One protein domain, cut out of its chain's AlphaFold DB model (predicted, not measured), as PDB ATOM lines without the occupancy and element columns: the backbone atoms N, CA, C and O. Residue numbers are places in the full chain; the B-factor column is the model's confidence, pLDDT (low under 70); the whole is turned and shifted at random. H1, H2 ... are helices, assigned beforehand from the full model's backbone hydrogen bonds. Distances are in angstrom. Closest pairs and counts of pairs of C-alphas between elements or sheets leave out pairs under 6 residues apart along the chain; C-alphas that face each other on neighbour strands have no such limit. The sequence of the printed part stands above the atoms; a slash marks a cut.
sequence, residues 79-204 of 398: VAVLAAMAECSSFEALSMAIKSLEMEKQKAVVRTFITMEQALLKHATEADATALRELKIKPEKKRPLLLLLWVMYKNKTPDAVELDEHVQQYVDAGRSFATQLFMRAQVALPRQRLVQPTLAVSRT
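What this domain is: This is residues 79 to 204 of the 398 residues of the protein "Hypothetical protein" of Coccolithus braarudii (UniProt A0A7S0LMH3). A kinked helix, H5, forms the core, with H1, H2, H3 and H6 packed round it; H2 and H6 lie partly side by side and cross it nearly at right angles. H6 makes the longest axis and runs past the core to residues 191 to 196, which stick out, and H7 folds back along it as a hairpin. The 126 printed residues, with seven named helices, H1 to H7 along the chain, and no named strand, are all helix in class, compact with a radius of gyration of the C-alphas of 14.7 A, and span 47 by 30 by 25 A.

How they stand to each other: H1, residues 79 to 86, touches the hub H5, residues 139 to 156, at a steep tilt of 55 degrees; closest are C-alphas 86 and 141, 5.7 A. H2, residues 89 to 105, touches H5 about perpendicular, 89 degrees; closest are C-alphas 95 and 140, 6.0 A. H3, residues 107 to 123, touches H5; closest are C-alphas 117 and 146, 6.7 A. H4, residues 126 to 134, touches H3; closest are C-alphas 121 and 129, 5.1 A. H6, residues 165 to 191, touches H2 with residues 167 to 177 alone, at 14 degrees, opposite ways; closest are C-alphas 94 and 170, 6.9 A. H7, residues 195 to 204, forms a hairpin with H6; closest are C-alphas 189 and 198, 5.5 A. Every O i to N i+4 pair is within hydrogen-bond range in H1, H2, H3, H4 and H7, against 9 of 14 in H5 and 20 of 23 in H6.

Where its parts are: H1 begins at C-alpha 79 (183.886, 158.245, 234.926). H2 is 24.3 A long, H3 24.0 A, H5 25.2 A and H6 39.8 A. H7 ends at C-alpha 204 (189.147, 157.143, 242.147).

The domain as a whole: C-alphas 107 and 193 are farthest apart, 46.7 A. The printed part has no cut, no link is long, and no printed residue is under 70 in pLDDT.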
ATOM      1  N   VAL A  79     184.094 158.752 236.297       95.56
ATOM      2  CA  VAL A  79     183.886 158.245 234.926       95.56
ATOM      3  C   VAL A  79     184.944 158.779 233.956       95.56
ATOM      4  O   VAL A  79     185.417 158.025 233.109       95.56
ATOM      5  N   ALA A  80     185.365 160.041 234.090       95.00
ATOM      6  CA  ALA A  80     186.401 160.623 233.234       95.00
ATOM      7  C   ALA A  80     187.778 159.987 233.492       95.00
ATOM      8  O   ALA A  80     188.508 159.697 232.543       95.00
ATOM      9  N   VAL A  81     188.101 159.691 234.756       96.00
ATOM     10  CA  VAL A  81     189.320 158.958 235.133       96.00
ATOM     11  C   VAL A  81     189.337 157.563 234.512       96.00
ATOM     12  O   VAL A  81     190.300 157.198 233.838       96.00
ATOM     13  N   LEU A  82     188.260 156.793 234.661       95.62
ATOM     14  CA  LEU A  82     188.185 155.445 234.091       95.62
ATOM     15  C   LEU A  82     188.122 155.454 232.556       95.62
ATOM     16  O   LEU A  82     188.682 154.569 231.909       95.62
ATOM     17  N   ALA A  83     187.498 156.468 231.951       94.12
ATOM     18  CA  ALA A  83     187.504 156.643 230.501       94.12
ATOM     19  C   ALA A  83     188.922 156.917 229.981       94.12
ATOM     20  O   ALA A  83     189.334 156.317 228.989       94.12
ATOM     21  N   ALA A  84     189.704 157.742 230.685       94.12
ATOM     22  CA  ALA A  84     191.107 157.963 230.351       94.12
ATOM     23  C   ALA A  84     191.943 156.679 230.461       94.12
ATOM     24  O   ALA A  84     192.846 156.474 229.649       94.12
ATOM     25  N   MET A  85     191.628 155.787 231.409       93.19
ATOM     26  CA  MET A  85     192.251 154.460 231.467       93.19
ATOM     27  C   MET A  85     191.888 153.615 230.249       93.19
ATOM     28  O   MET A  85     192.768 153.008 229.652       93.19
ATOM     29  N   ALA A  86     190.623 153.609 229.829       91.19
ATOM     30  CA  ALA A  86     190.184 152.848 228.660       91.19
ATOM     31  C   ALA A  86     190.902 153.266 227.352       91.19
ATOM     32  O   ALA A  86     190.996 152.471 226.410       91.19
ATOM     33  N   GLU A  87     191.458 154.481 227.281       90.12
ATOM     34  CA  GLU A  87     192.267 154.944 226.144       90.12
ATOM     35  C   GLU A  87     193.661 154.293 226.062       90.12
ATOM     36  O   GLU A  87     194.242 154.231 224.975       90.12
ATOM     37  N   CYS A  88     194.181 153.743 227.161       91.25
ATOM     38  CA  CYS A  88     195.464 153.039 227.206       91.25
ATOM     39  C   CYS A  88     195.474 151.794 226.282       91.25
ATOM     40  O   CYS A  88     194.446 151.137 226.071       91.25
ATOM     41  N   SER A  89     196.635 151.453 225.706       87.38
ATOM     42  CA  SER A  89     196.746 150.367 224.713       87.38
ATOM     43  C   SER A  89     196.517 148.975 225.320       87.38
ATOM     44  O   SER A  89     196.006 148.075 224.651       87.38
ATOM     45  N   SER A  90     196.752 148.821 226.623       86.44
ATOM     46  CA  SER A  90     196.412 147.610 227.382       86.44
ATOM     47  C   SER A  90     194.908 147.312 227.352       86.44
ATOM     48  O   SER A  90     194.497 146.158 227.241       86.44
ATOM     49  N   PHE A  91     194.070 148.353 227.367       86.00
ATOM     50  CA  PHE A  91     192.618 148.212 227.240       86.00
ATOM     51  C   PHE A  91     192.150 148.095 225.786       86.00
ATOM     52  O   PHE A  91     191.047 147.615 225.531       86.00
ATOM     53  N   GLU A  92     192.979 148.475 224.811       83.94
ATOM     54  CA  GLU A  92     192.739 148.135 223.406       83.94
ATOM     55  C   GLU A  92     192.885 146.626 223.176       83.94
ATOM     56  O   GLU A  92     192.004 146.020 222.567       83.94
ATOM     57  N   ALA A  93     193.920 145.996 223.743       81.19
ATOM     58  CA  ALA A  93     194.062 144.540 223.719       81.19
ATOM     59  C   ALA A  93     192.863 143.843 224.390       81.19
ATOM     60  O   ALA A  93     192.310 142.893 223.832       81.19
ATOM     61  N   LEU A  94     192.400 144.374 225.530       83.06
ATOM     62  CA  LEU A  94     191.185 143.901 226.198       83.06
ATOM     63  C   LEU A  94     189.945 144.024 225.301       83.06
ATOM     64  O   LEU A  94     189.168 143.084 225.178       83.06
ATOM     65  N   SER A  95     189.774 145.168 224.635       86.06
ATOM     66  CA  SER A  95     188.671 145.400 223.697       86.06
ATOM     67  C   SER A  95     188.675 144.398 222.540       86.06
ATOM     68  O   SER A  95     187.630 143.856 222.183       86.06
ATOM     69  N   MET A  96     189.851 144.097 221.982       86.31
ATOM     70  CA  MET A  96     189.994 143.101 220.916       86.31
ATOM     71  C   MET A  96     189.652 141.688 221.403       86.31
ATOM     72  O   MET A  96     188.964 140.954 220.694       86.31
ATOM     73  N   ALA A  97     190.055 141.332 222.623       83.25
ATOM     74  CA  ALA A  97     189.707 140.053 223.235       83.25
ATOM     75  C   ALA A  97     188.187 139.923 223.465       83.25
ATOM     76  O   ALA A  97     187.585 138.919 223.085       83.25
ATOM     77  N   ILE A  98     187.544 140.984 223.968       84.75
ATOM     78  CA  ILE A  98     186.082 141.048 224.126       84.75
ATOM     79  C   ILE A  98     185.381 140.883 222.772       84.75
ATOM     80  O   ILE A  98     184.431 140.112 222.675       84.75
ATOM     81  N   LYS A  99     185.858 141.556 221.717       86.44
ATOM     82  CA  LYS A  99     185.294 141.414 220.364       86.44
ATOM     83  C   LYS A  99     185.412 139.986 219.836       86.44
ATOM     84  O   LYS A  99     184.464 139.495 219.233       86.44
ATOM     85  N   SER A 100     186.538 139.310 220.077       86.00
ATOM     86  CA  SER A 100     186.701 137.895 219.712       86.00
ATOM     87  C   SER A 100     185.655 137.022 220.408       86.00
ATOM     88  O   SER A 100     184.972 136.228 219.765       86.00
ATOM     89  N   LEU A 101     185.446 137.241 221.709       83.62
ATOM     90  CA  LEU A 101     184.442 136.513 222.484       83.62
ATOM     91  C   LEU A 101     183.003 136.834 222.031       83.62
ATOM     92  O   LEU A 101     182.145 135.951 222.000       83.62
ATOM     93  N   GLU A 102     182.728 138.083 221.640       84.69
ATOM     94  CA  GLU A 102     181.458 138.481 221.016       84.69
ATOM     95  C   GLU A 102     181.246 137.785 219.659       84.69
ATOM     96  O   GLU A 102     180.106 137.500 219.304       84.69
ATOM     97  N   MET A 103     182.289 137.455 218.897       85.81
ATOM     98  CA  MET A 103     182.121 136.678 217.660       85.81
ATOM     99  C   MET A 103     181.769 135.210 217.939       85.81
ATOM    100  O   MET A 103     180.973 134.628 217.206       85.81
ATOM    101  N   GLU A 104     182.307 134.627 219.010       82.31
ATOM    102  CA  GLU A 104     182.085 133.218 219.370       82.31
ATOM    103  C   GLU A 104     180.751 132.979 220.095       82.31
ATOM    104  O   GLU A 104     180.010 132.051 219.767       82.31
ATOM    105  N   LYS A 105     180.424 133.819 221.087       80.25
ATOM    106  CA  LYS A 105     179.268 133.650 221.994       80.25
ATOM    107  C   LYS A 105     178.179 134.720 221.810       80.25
ATOM    108  O   LYS A 105     177.215 134.751 222.578       80.25
ATOM    109  N   GLN A 106     178.338 135.599 220.816       77.06
ATOM    110  CA  GLN A 106     177.515 136.750 220.402       77.06
ATOM    111  C   GLN A 106     176.372 137.173 221.325       77.06
ATOM    112  O   GLN A 106     176.464 138.204 221.992       77.06
ATOM    113  N   LYS A 107     175.279 136.405 221.381       82.31
ATOM    114  CA  LYS A 107     174.082 136.776 222.150       82.31
ATOM    115  C   LYS A 107     174.336 136.895 223.655       82.31
ATOM    116  O   LYS A 107     173.734 137.764 224.276       82.31
ATOM    117  N   ALA A 108     175.188 136.052 224.236       83.88
ATOM    118  CA  ALA A 108     175.427 136.046 225.679       83.88
ATOM    119  C   ALA A 108     176.262 137.261 226.113       83.88
ATOM    120  O   ALA A 108     175.801 138.065 226.916       83.88
ATOM    121  N   VAL A 109     177.436 137.452 225.502       84.25
ATOM    122  CA  VAL A 109     178.385 138.524 225.859       84.25
ATOM    123  C   VAL A 109     177.783 139.907 225.620       84.25
ATOM    124  O   VAL A 109     177.836 140.773 226.492       84.25
ATOM    125  N   VAL A 110     177.144 140.113 224.464       87.44
ATOM    126  CA  VAL A 110     176.493 141.393 224.152       87.44
ATOM    127  C   VAL A 110     175.381 141.694 225.158       87.44
ATOM    128  O   VAL A 110     175.272 142.834 225.612       87.44
ATOM    129  N   ARG A 111     174.586 140.684 225.547       88.62
ATOM    130  CA  ARG A 111     173.538 140.838 226.563       88.62
ATOM    131  C   ARG A 111     174.127 141.199 227.924       88.62
ATOM    132  O   ARG A 111     173.612 142.126 228.532       88.62
ATOM    133  N   THR A 112     175.214 140.555 228.359       88.81
ATOM    134  CA  THR A 112     175.904 140.888 229.619       88.81
ATOM    135  C   THR A 112     176.270 142.367 229.678       88.81
ATOM    136  O   THR A 112     175.941 143.038 230.651       88.81
ATOM    137  N   PHE A 113     176.875 142.916 228.622       90.25
ATOM    138  CA  PHE A 113     177.254 144.329 228.624       90.25
ATOM    139  C   PHE A 113     176.069 145.298 228.518       90.25
ATOM    140  O   PHE A 113     176.140 146.389 229.078       90.25
ATOM    141  N   ILE A 114     174.989 144.929 227.819       91.00
ATOM    142  CA  ILE A 114     173.754 145.732 227.812       91.00
ATOM    143  C   ILE A 114     173.153 145.766 229.220       91.00
ATOM    144  O   ILE A 114     172.829 146.843 229.717       91.00
ATOM    145  N   THR A 115     173.040 144.609 229.875       92.00
ATOM    146  CA  THR A 115     172.531 144.509 231.246       92.00
ATOM    147  C   THR A 115     173.417 145.285 232.221       92.00
ATOM    148  O   THR A 115     172.903 146.014 233.062       92.00
ATOM    149  N   MET A 116     174.742 145.194 232.072       92.69
ATOM    150  CA  MET A 116     175.712 145.942 232.875       92.69
ATOM    151  C   MET A 116     175.533 147.451 232.726       92.69
ATOM    152  O   MET A 116     175.445 148.156 233.726       92.69
ATOM    153  N   GLU A 117     175.422 147.953 231.496       93.75
ATOM    154  CA  GLU A 117     175.178 149.375 231.257       93.75
ATOM    155  C   GLU A 117     173.843 149.832 231.864       93.75
ATOM    156  O   GLU A 117     173.790 150.866 232.525       93.75
ATOM    157  N   GLN A 118     172.773 149.051 231.702       93.31
ATOM    158  CA  GLN A 118     171.467 149.366 232.288       93.31
ATOM    159  C   GLN A 118     171.501 149.367 233.821       93.31
ATOM    160  O   GLN A 118     170.917 150.255 234.444       93.31
ATOM    161  N   ALA A 119     172.191 148.401 234.430       93.38
ATOM    162  CA  ALA A 119     172.370 148.334 235.874       93.38
ATOM    163  C   ALA A 119     173.152 149.552 236.387       93.38
ATOM    164  O   ALA A 119     172.709 150.206 237.330       93.38
ATOM    165  N   LEU A 120     174.250 149.914 235.718       94.12
ATOM    166  CA  LEU A 120     175.034 151.106 236.045       94.12
ATOM    167  C   LEU A 120     174.188 152.377 235.917       94.12
ATOM    168  O   LEU A 120     174.098 153.140 236.867       94.12
ATOM    169  N   LEU A 121     173.476 152.579 234.807       94.19
ATOM    170  CA  LEU A 121     172.639 153.771 234.611       94.19
ATOM    171  C   LEU A 121     171.485 153.902 235.615       94.19
ATOM    172  O   LEU A 121     170.973 155.008 235.797       94.19
ATOM    173  N   LYS A 122     171.057 152.791 236.223       92.94
ATOM    174  CA  LYS A 122     169.983 152.748 237.221       92.94
ATOM    175  C   LYS A 122     170.490 152.933 238.653       92.94
ATOM    176  O   LYS A 122     169.776 153.509 239.467       92.94
ATOM    177  N   HIS A 123     171.667 152.397 238.975       91.75
ATOM    178  CA  HIS A 123     172.164 152.305 240.353       91.75
ATOM    179  C   HIS A 123     173.378 153.200 240.639       91.75
ATOM    180  O   HIS A 123     173.709 153.406 241.813       91.75
ATOM    181  N   ALA A 124     174.039 153.734 239.608       93.31
ATOM    182  CA  ALA A 124     175.150 154.657 239.779       93.31
ATOM    183  C   ALA A 124     174.733 155.948 240.488       93.31
ATOM    184  O   ALA A 124     173.548 156.278 240.568       93.31
ATOM    185  N   THR A 125     175.711 156.671 241.036       93.44
ATOM    186  CA  THR A 125     175.469 158.046 241.490       93.44
ATOM    187  C   THR A 125     174.947 158.887 240.322       93.44
ATOM    188  O   THR A 125     175.269 158.609 239.166       93.44
ATOM    189  N   GLU A 126     174.155 159.926 240.594       93.69
ATOM    190  CA  GLU A 126     173.609 160.757 239.509       93.69
ATOM    191  C   GLU A 126     174.723 161.406 238.672       93.69
ATOM    192  O   GLU A 126     174.603 161.509 237.451       93.69
ATOM    193  N   ALA A 127     175.836 161.773 239.316       92.19
ATOM    194  CA  ALA A 127     177.020 162.305 238.651       92.19
ATOM    195  C   ALA A 127     177.632 161.288 237.673       92.19
ATOM    196  O   ALA A 127     177.856 161.622 236.508       92.19
ATOM    197  N   ASP A 128     177.847 160.042 238.104       94.50
ATOM    198  CA  ASP A 128     178.414 158.999 237.243       94.50
ATOM    199  C   ASP A 128     177.436 158.553 236.152       94.50
ATOM    200  O   ASP A 128     177.841 158.337 235.010       94.50
ATOM    201  N   ALA A 129     176.142 158.443 236.467       93.94
ATOM    202  CA  ALA A 129     175.116 158.092 235.492       93.94
ATOM    203  C   ALA A 129     175.003 159.163 234.398       93.94
ATOM    204  O   ALA A 129     174.947 158.830 233.213       93.94
ATOM    205  N   THR A 130     175.015 160.444 234.779       95.12
ATOM    206  CA  THR A 130     175.020 161.568 233.832       95.12
ATOM    207  C   THR A 130     176.287 161.564 232.992       95.12
ATOM    208  O   THR A 130     176.199 161.558 231.763       95.12
ATOM    209  N   ALA A 131     177.456 161.452 233.630       93.62
ATOM    210  CA  ALA A 131     178.727 161.390 232.923       93.62
ATOM    211  C   ALA A 131     178.764 160.222 231.927       93.62
ATOM    212  O   ALA A 131     179.185 160.415 230.793       93.62
ATOM    213  N   LEU A 132     178.264 159.035 232.294       92.81
ATOM    214  CA  LEU A 132     178.209 157.872 231.404       92.81
ATOM    215  C   LEU A 132     177.273 158.083 230.200       92.81
ATOM    216  O   LEU A 132     177.601 157.632 229.102       92.81
ATOM    217  N   ARG A 133     176.131 158.769 230.376       92.31
ATOM    218  CA  ARG A 133     175.197 159.099 229.275       92.31
ATOM    219  C   ARG A 133     175.792 160.121 228.306       92.31
ATOM    220  O   ARG A 133     175.587 160.010 227.099       92.31
ATOM    221  N   GLU A 134     176.497 161.116 228.833       91.38
ATOM    222  CA  GLU A 134     177.061 162.226 228.055       91.38
ATOM    223  C   GLU A 134     178.420 161.889 227.426       91.38
ATOM    224  O   GLU A 134     178.867 162.575 226.499       91.38
ATOM    225  N   LEU A 135     179.080 160.830 227.903       87.25
ATOM    226  CA  LEU A 135     180.416 160.457 227.467       87.25
ATOM    227  C   LEU A 135     180.439 160.081 225.980       87.25
ATOM    228  O   LEU A 135     179.943 159.037 225.551       87.25
ATOM    229  N   LYS A 136     181.130 160.901 225.187       85.00
ATOM    230  CA  LYS A 136     181.402 160.636 223.769       85.00
ATOM    231  C   LYS A 136     182.620 159.726 223.621       85.00
ATOM    232  O   LYS A 136     183.683 160.161 223.184       85.00
ATOM    233  N   ILE A 137     182.464 158.463 224.002       82.06
ATOM    234  CA  ILE A 137     183.512 157.446 223.881       82.06
ATOM    235  C   ILE A 137     183.311 156.589 222.630       82.06
ATOM    236  O   ILE A 137     182.182 156.306 222.219       82.06
ATOM    237  N   LYS A 138     184.413 156.150 222.014       82.19
ATOM    238  CA  LYS A 138     184.332 155.229 220.878       82.19
ATOM    239  C   LYS A 138     183.731 153.886 221.321       82.19
ATOM    240  O   LYS A 138     184.046 153.428 222.426       82.19
ATOM    241  N   PRO A 139     182.921 153.211 220.483       78.62
ATOM    242  CA  PRO A 139     182.281 151.944 220.848       78.62
ATOM    243  C   PRO A 139     183.262 150.886 221.372       78.62
ATOM    244  O   PRO A 139     182.970 150.192 222.344       78.62
ATOM    245  N   GLU A 140     184.456 150.807 220.783       80.88
ATOM    246  CA  GLU A 140     185.510 149.877 221.190       80.88
ATOM    247  C   GLU A 140     186.074 150.155 222.590       80.88
ATOM    248  O   GLU A 140     186.559 149.236 223.244       80.88
ATOM    249  N   LYS A 141     185.993 151.389 223.084       87.31
ATOM    250  CA  LYS A 141     186.483 151.757 224.419       87.31
ATOM    251  C   LYS A 141     185.388 151.693 225.487       87.31
ATOM    252  O   LYS A 141     185.686 151.574 226.673       87.31
ATOM    253  N   LYS A 142     184.117 151.675 225.069       89.94
ATOM    254  CA  LYS A 142     182.961 151.587 225.970       89.94
ATOM    255  C   LYS A 142     182.945 150.290 226.780       89.94
ATOM    256  O   LYS A 142     182.680 150.330 227.973       89.94
ATOM    257  N   ARG A 143     183.247 149.139 226.164       89.81
ATOM    258  CA  ARG A 143     183.217 147.833 226.856       89.81
ATOM    259  C   ARG A 143     184.236 147.755 228.008       89.81
ATOM    260  O   ARG A 143     183.802 147.468 229.121       89.81
ATOM    261  N   PRO A 144     185.532 148.078 227.809       90.69
ATOM    262  CA  PRO A 144     186.481 148.204 228.915       90.69
ATOM    263  C   PRO A 144     186.037 149.167 230.021       90.69
ATOM    264  O   PRO A 144     186.128 148.823 231.194       90.69
ATOM    265  N   LEU A 145     185.514 150.344 229.658       93.44
ATOM    266  CA  LEU A 145     185.014 151.314 230.634       93.44
ATOM    267  C   LEU A 145     183.884 150.731 231.495       93.44
ATOM    268  O   LEU A 145     183.899 150.893 232.712       93.44
ATOM    269  N   LEU A 146     182.925 150.036 230.879       93.12
ATOM    270  CA  LEU A 146     181.830 149.391 231.605       93.12
ATOM    271  C   LEU A 146     182.348 148.326 232.578       93.12
ATOM    272  O   LEU A 146     181.843 148.264 233.692       93.12
ATOM    273  N   LEU A 147     183.379 147.548 232.213       92.25
ATOM    274  CA  LEU A 147     184.010 146.595 233.140       92.25
ATOM    275  C   LEU A 147     184.647 147.305 234.340       92.25
ATOM    276  O   LEU A 147     184.476 146.860 235.470       92.25
ATOM    277  N   LEU A 148     185.356 148.414 234.112       93.56
ATOM    278  CA  LEU A 148     185.985 149.181 235.192       93.56
ATOM    279  C   LEU A 148     184.948 149.805 236.132       93.56
ATOM    280  O   LEU A 148     185.091 149.718 237.348       93.56
ATOM    281  N   LEU A 149     183.882 150.388 235.580       94.12
ATOM    282  CA  LEU A 149     182.767 150.902 236.377       94.12
ATOM    283  C   LEU A 149     182.056 149.773 237.122       94.12
ATOM    284  O   LEU A 149     181.699 149.923 238.287       94.12
ATOM    285  N   TRP A 150     181.891 148.618 236.482       92.81
ATOM    286  CA  TRP A 150     181.304 147.453 237.121       92.81
ATOM    287  C   TRP A 150     182.092 147.002 238.352       92.81
ATOM    288  O   TRP A 150     181.475 146.708 239.368       92.81
ATOM    289  N   VAL A 151     183.429 147.025 238.320       92.19
ATOM    290  CA  VAL A 151     184.258 146.704 239.500       92.19
ATOM    291  C   VAL A 151     183.882 147.560 240.711       92.19
ATOM    292  O   VAL A 151     183.776 147.031 241.813       92.19
ATOM    293  N   MET A 152     183.624 148.854 240.509       93.94
ATOM    294  CA  MET A 152     183.231 149.778 241.580       93.94
ATOM    295  C   MET A 152     181.792 149.566 242.066       93.94
ATOM    296  O   MET A 152     181.485 149.788 243.234       93.94
ATOM    297  N   TYR A 153     180.897 149.149 241.170       93.69
ATOM    298  CA  TYR A 153     179.461 149.098 241.438       93.69
ATOM    299  C   TYR A 153     178.906 147.699 241.699       93.69
ATOM    300  O   TYR A 153     177.788 147.605 242.200       93.69
ATOM    301  N   LYS A 154     179.655 146.618 241.443       89.75
ATOM    302  CA  LYS A 154     179.165 145.227 241.550       89.75
ATOM    303  C   LYS A 154     178.509 144.918 242.893       89.75
ATOM    304  O   LYS A 154     177.500 144.231 242.965       89.75
ATOM    305  N   ASN A 155     179.042 145.527 243.942       88.12
ATOM    306  CA  ASN A 155     178.587 145.434 245.317       88.12
ATOM    307  C   ASN A 155     177.214 146.080 245.564       88.12
ATOM    308  O   ASN A 155     176.473 145.639 246.443       88.12
ATOM    309  N   LYS A 156     176.863 147.102 244.782       86.44
ATOM    310  CA  LYS A 156     175.560 147.779 244.793       86.44
ATOM    311  C   LYS A 156     174.513 147.049 243.944       86.44
ATOM    312  O   LYS A 156     173.319 147.297 244.076       86.44
ATOM    313  N   THR A 157     174.961 146.155 243.070       82.50
ATOM    314  CA  THR A 157     174.144 145.481 242.054       82.50
ATOM    315  C   THR A 157     174.448 143.977 241.958       82.50
ATOM    316  O   THR A 157     174.575 143.473 240.844       82.50
ATOM    317  N   PRO A 158     174.561 143.234 243.076       70.69
ATOM    318  CA  PRO A 158     175.132 141.882 243.089       70.69
ATOM    319  C   PRO A 158     174.401 140.891 242.171       70.69
ATOM    320  O   PRO A 158     175.047 140.072 241.527       70.69
ATOM    321  N   ASP A 159     173.082 141.033 242.022       76.81
ATOM    322  CA  ASP A 159     172.251 140.119 241.225       76.81
ATOM    323  C   ASP A 159     171.961 140.631 239.805       76.81
ATOM    324  O   ASP A 159     171.214 140.014 239.045       76.81
ATOM    325  N   ALA A 160     172.486 141.803 239.435       74.75
ATOM    326  CA  ALA A 160     172.117 142.436 238.172       74.75
ATOM    327  C   ALA A 160     172.892 141.872 236.974       74.75
ATOM    328  O   ALA A 160     172.380 141.898 235.855       74.75
ATOM    329  N   VAL A 161     174.126 141.400 237.182       80.88
ATOM    330  CA  VAL A 161     175.034 141.003 236.098       80.88
ATOM    331  C   VAL A 161     175.765 139.715 236.461       80.88
ATOM    332  O   VAL A 161     176.669 139.718 237.290       80.88
ATOM    333  N   GLU A 162     175.429 138.628 235.773       79.94
ATOM    334  CA  GLU A 162     176.210 137.392 235.805       79.94
ATOM    335  C   GLU A 162     177.340 137.464 234.768       79.94
ATOM    336  O   GLU A 162     177.104 137.731 233.580       79.94
ATOM    337  N   LEU A 163     178.579 137.247 235.217       82.06
ATOM    338  CA  LEU A 163     179.764 137.236 234.360       82.06
ATOM    339  C   LEU A 163     180.152 135.797 233.995       82.06
ATOM    340  O   LEU A 163     180.299 134.944 234.864       82.06
ATOM    341  N   ASP A 164     180.359 135.547 232.701       82.50
ATOM    342  CA  ASP A 164     181.041 134.338 232.220       82.50
ATOM    343  C   ASP A 164     182.507 134.357 232.683       82.50
ATOM    344  O   ASP A 164     183.111 135.427 232.795       82.50
ATOM    345  N   GLU A 165     183.098 133.180 232.901       84.75
ATOM    346  CA  GLU A 165     184.484 133.022 233.363       84.75
ATOM    347  C   GLU A 165     185.493 133.819 232.513       84.75
ATOM    348  O   GLU A 165     186.401 134.449 233.055       84.75
ATOM    349  N   HIS A 166     185.296 133.889 231.192       82.75
ATOM    350  CA  HIS A 166     186.176 134.654 230.300       82.75
ATOM    351  C   HIS A 166     186.064 136.164 230.548       82.75
ATOM    352  O   HIS A 166     187.056 136.888 230.501       82.75
ATOM    353  N   VAL A 167     184.853 136.652 230.835       82.19
ATOM    354  CA  VAL A 167     184.628 138.067 231.157       82.19
ATOM    355  C   VAL A 167     185.200 138.389 232.537       82.19
ATOM    356  O   VAL A 167     185.779 139.460 232.712       82.19
ATOM    357  N   GLN A 168     185.114 137.459 233.489       86.75
ATOM    358  CA  GLN A 168     185.738 137.615 234.802       86.75
ATOM    359  C   GLN A 168     187.267 137.734 234.695       86.75
ATOM    360  O   GLN A 168     187.844 138.650 235.276       86.75
ATOM    361  N   GLN A 169     187.921 136.915 233.864       87.00
ATOM    362  CA  GLN A 169     189.366 137.033 233.612       87.00
ATOM    363  C   GLN A 169     189.757 138.423 233.076       87.00
ATOM    364  O   GLN A 169     190.798 138.974 233.441       87.00
ATOM    365  N   TYR A 170     188.915 139.024 232.230       85.06
ATOM    366  CA  TYR A 170     189.118 140.386 231.728       85.06
ATOM    367  C   TYR A 170     188.944 141.455 232.805       85.06
ATOM    368  O   TYR A 170     189.695 142.434 232.815       85.06
ATOM    369  N   VAL A 171     187.991 141.263 233.718       86.56
ATOM    370  CA  VAL A 171     187.823 142.123 234.893       86.56
ATOM    371  C   VAL A 171     189.076 142.075 235.768       86.56
ATOM    372  O   VAL A 171     189.613 143.128 236.112       86.56
ATOM    373  N   ASP A 172     189.595 140.883 236.057       88.06
ATOM    374  CA  ASP A 172     190.763 140.707 236.925       88.06
ATOM    375  C   ASP A 172     192.038 141.295 236.297       88.06
ATOM    376  O   ASP A 172     192.798 142.016 236.956       88.06
ATOM    377  N   ALA A 173     192.244 141.069 234.994       85.75
ATOM    378  CA  ALA A 173     193.348 141.664 234.244       85.75
ATOM    379  C   ALA A 173     193.252 143.200 234.197       85.75
ATOM    380  O   ALA A 173     194.242 143.895 234.449       85.75
ATOM    381  N   GLY A 174     192.056 143.733 233.921       87.44
ATOM    382  CA  GLY A 174     191.788 145.171 233.914       87.44
ATOM    383  C   GLY A 174     192.018 145.809 235.283       87.44
ATOM    384  O   GLY A 174     192.637 146.870 235.363       87.44
ATOM    385  N   ARG A 175     191.601 145.134 236.360       89.50
ATOM    386  CA  ARG A 175     191.822 145.574 237.743       89.50
ATOM    387  C   ARG A 175     193.306 145.650 238.075       89.50
ATOM    388  O   ARG A 175     193.765 146.688 238.541       89.50
ATOM    389  N   SER A 176     194.061 144.584 237.807       88.19
ATOM    390  CA  SER A 176     195.504 144.545 238.083       88.19
ATOM    391  C   SER A 176     196.251 145.670 237.359       88.19
ATOM    392  O   SER A 176     197.076 146.366 237.956       88.19
ATOM    393  N   PHE A 177     195.916 145.900 236.086       90.06
ATOM    394  CA  PHE A 177     196.501 146.984 235.307       90.06
ATOM    395  C   PHE A 177     196.108 148.372 235.838       90.06
ATOM    396  O   PHE A 177     196.984 149.215 236.037       90.06
ATOM    397  N   ALA A 178     194.819 148.604 236.109       91.81
ATOM    398  CA  ALA A 178     194.325 149.876 236.631       91.81
ATOM    399  C   ALA A 178     194.979 150.232 237.974       91.81
ATOM    400  O   ALA A 178     195.449 151.357 238.138       91.81
ATOM    401  N   THR A 179     195.110 149.273 238.898       89.81
ATOM    402  CA  THR A 179     195.800 149.479 240.182       89.81
ATOM    403  C   THR A 179     197.253 149.916 239.983       89.81
ATOM    404  O   THR A 179     197.687 150.904 240.577       89.81
ATOM    405  N   GLN A 180     198.006 149.246 239.102       90.06
ATOM    406  CA  GLN A 180     199.393 149.637 238.804       90.06
ATOM    407  C   GLN A 180     199.482 151.037 238.182       90.06
ATOM    408  O   GLN A 180     200.391 151.810 238.505       90.06
ATOM    409  N   LEU A 181     198.539 151.372 237.300       93.25
ATOM    410  CA  LEU A 181     198.464 152.681 236.663       93.25
ATOM    411  C   LEU A 181     198.151 153.785 237.686       93.25
ATOM    412  O   LEU A 181     198.839 154.807 237.688       93.25
ATOM    413  N   PHE A 182     197.197 153.560 238.597       93.19
ATOM    414  CA  PHE A 182     196.874 154.480 239.693       93.19
ATOM    415  C   PHE A 182     198.091 154.766 240.576       93.19
ATOM    416  O   PHE A 182     198.425 155.934 240.785       93.19
ATOM    417  N   MET A 183     198.799 153.726 241.031       88.75
ATOM    418  CA  MET A 183     199.989 153.886 241.879       88.75
ATOM    419  C   MET A 183     201.055 154.772 241.220       88.75
ATOM    420  O   MET A 183     201.659 155.626 241.866       88.75
ATOM    421  N   ARG A 184     201.277 154.609 239.910       91.00
ATOM    422  CA  ARG A 184     202.252 155.426 239.170       91.00
ATOM    423  C   ARG A 184     201.743 156.847 238.910       91.00
ATOM    424  O   ARG A 184     202.519 157.802 238.994       91.00
ATOM    425  N   ALA A 185     200.451 157.004 238.625       92.94
ATOM    426  CA  ALA A 185     199.824 158.303 238.393       92.94
ATOM    427  C   ALA A 185     199.849 159.204 239.634       92.94
ATOM    428  O   ALA A 185     200.089 160.405 239.493       92.94
ATOM    429  N   GLN A 186     199.720 158.625 240.832       88.06
ATOM    430  CA  GLN A 186     199.829 159.337 242.114       88.06
ATOM    431  C   GLN A 186     201.177 160.050 242.301       88.06
ATOM    432  O   GLN A 186     201.247 161.042 243.016       88.06
ATOM    433  N   VAL A 187     202.243 159.591 241.636       88.44
ATOM    434  CA  VAL A 187     203.562 160.248 241.660       88.44
ATOM    435  C   VAL A 187     203.758 161.167 240.453       88.44
ATOM    436  O   VAL A 187     204.380 162.225 240.566       88.44
ATOM    437  N   ALA A 188     203.249 160.780 239.282       91.69
ATOM    438  CA  ALA A 188     203.498 161.495 238.033       91.69
ATOM    439  C   ALA A 188     202.676 162.783 237.878       91.69
ATOM    440  O   ALA A 188     203.221 163.787 237.417       91.69
ATOM    441  N   LEU A 189     201.394 162.776 238.254       92.88
ATOM    442  CA  LEU A 189     200.510 163.937 238.095       92.88
ATOM    443  C   LEU A 189     200.905 165.123 238.990       92.88
ATOM    444  O   LEU A 189     201.008 166.233 238.457       92.88
ATOM    445  N   PRO A 190     201.262 164.930 240.279       92.88
ATOM    446  CA  PRO A 190     201.738 166.035 241.108       92.88
ATOM    447  C   PRO A 190     202.960 166.760 240.540       92.88
ATOM    448  O   PRO A 190     203.074 167.979 240.660       92.88
ATOM    449  N   ARG A 191     203.866 166.035 239.870       91.25
ATOM    450  CA  ARG A 191     205.063 166.622 239.239       91.25
ATOM    451  C   ARG A 191     204.723 167.567 238.086       91.25
ATOM    452  O   ARG A 191     205.510 168.461 237.795       91.25
ATOM    453  N   GLN A 192     203.559 167.394 237.458       91.00
ATOM    454  CA  GLN A 192     203.050 168.279 236.405       91.00
ATOM    455  C   GLN A 192     202.299 169.496 236.965       91.00
ATOM    456  O   GLN A 192     201.835 170.332 236.197       91.00
ATOM    457  N   ARG A 193     202.192 169.608 238.294       93.19
ATOM    458  CA  ARG A 193     201.488 170.677 239.015       93.19
ATOM    459  C   ARG A 193     199.986 170.779 238.724       93.19
ATOM    460  O   ARG A 193     199.392 171.831 238.945       93.19
ATOM    461  N   LEU A 194     199.367 169.692 238.262       92.50
ATOM    462  CA  LEU A 194     197.948 169.648 237.909       92.50
ATOM    463  C   LEU A 194     197.101 169.270 239.128       92.50
ATOM    464  O   LEU A 194     197.242 168.167 239.657       92.50
ATOM    465  N   VAL A 195     196.212 170.165 239.556       95.19
ATOM    466  CA  VAL A 195     195.408 169.988 240.777       95.19
ATOM    467  C   VAL A 195     194.305 168.947 240.568       95.19
ATOM    468  O   VAL A 195     194.353 167.869 241.162       95.19
ATOM    469  N   GLN A 196     193.346 169.235 239.683       95.31
ATOM    470  CA  GLN A 196     192.151 168.401 239.502       95.31
ATOM    471  C   GLN A 196     192.464 166.953 239.089       95.31
ATOM    472  O   GLN A 196     191.900 166.040 239.696       95.31
ATOM    473  N   PRO A 197     193.403 166.681 238.159       95.81
ATOM    474  CA  PRO A 197     193.767 165.309 237.805       95.81
ATOM    475  C   PRO A 197     194.386 164.543 238.975       95.81
ATOM    476  O   PRO A 197     194.082 163.370 239.171       95.81
ATOM    477  N   THR A 198     195.230 165.208 239.775       95.88
ATOM    478  CA  THR A 198     195.866 164.598 240.951       95.88
ATOM    479  C   THR A 198     194.814 164.176 241.974       95.88
ATOM    480  O   THR A 198     194.810 163.025 242.407       95.88
ATOM    481  N   LEU A 199     193.887 165.075 242.323       95.50
ATOM    482  CA  LEU A 199     192.828 164.783 243.294       95.50
ATOM    483  C   LEU A 199     191.869 163.696 242.785       95.50
ATOM    484  O   LEU A 199     191.521 162.780 243.533       95.50
ATOM    485  N   ALA A 200     191.474 163.761 241.511       95.56
ATOM    486  CA  ALA A 200     190.562 162.794 240.906       95.56
ATOM    487  C   ALA A 200     191.153 161.378 240.858       95.56
ATOM    488  O   ALA A 200     190.451 160.405 241.144       95.56
ATOM    489  N   VAL A 201     192.447 161.254 240.540       95.56
ATOM    490  CA  VAL A 201     193.165 159.972 240.543       95.56
ATOM    491  C   VAL A 201     193.260 159.389 241.947       95.56
ATOM    492  O   VAL A 201     192.994 158.199 242.106       95.56
ATOM    493  N   SER A 202     193.587 160.196 242.960       92.94
ATOM    494  CA  SER A 202     193.684 159.709 244.343       92.94
ATOM    495  C   SER A 202     192.343 159.191 244.864       92.94
ATOM    496  O   SER A 202     192.281 158.064 245.355       92.94
ATOM    497  N   ARG A 203     191.258 159.949 244.653       93.19
ATOM    498  CA  ARG A 203     189.893 159.546 245.036       93.19
ATOM    499  C   ARG A 203     189.438 158.290 244.293       93.19
ATOM    500  O   ARG A 203     189.044 157.296 244.893       93.19
ATOM    501  N   THR A 204     189.576 158.286 242.967       95.38
ATOM    502  CA  THR A 204     189.147 157.143 242.147       95.38
ATOM    503  C   THR A 204     189.928 155.873 242.483       95.38
ATOM    504  O   THR A 204     189.341 154.794 242.496       95.38
TER     505      THR A 204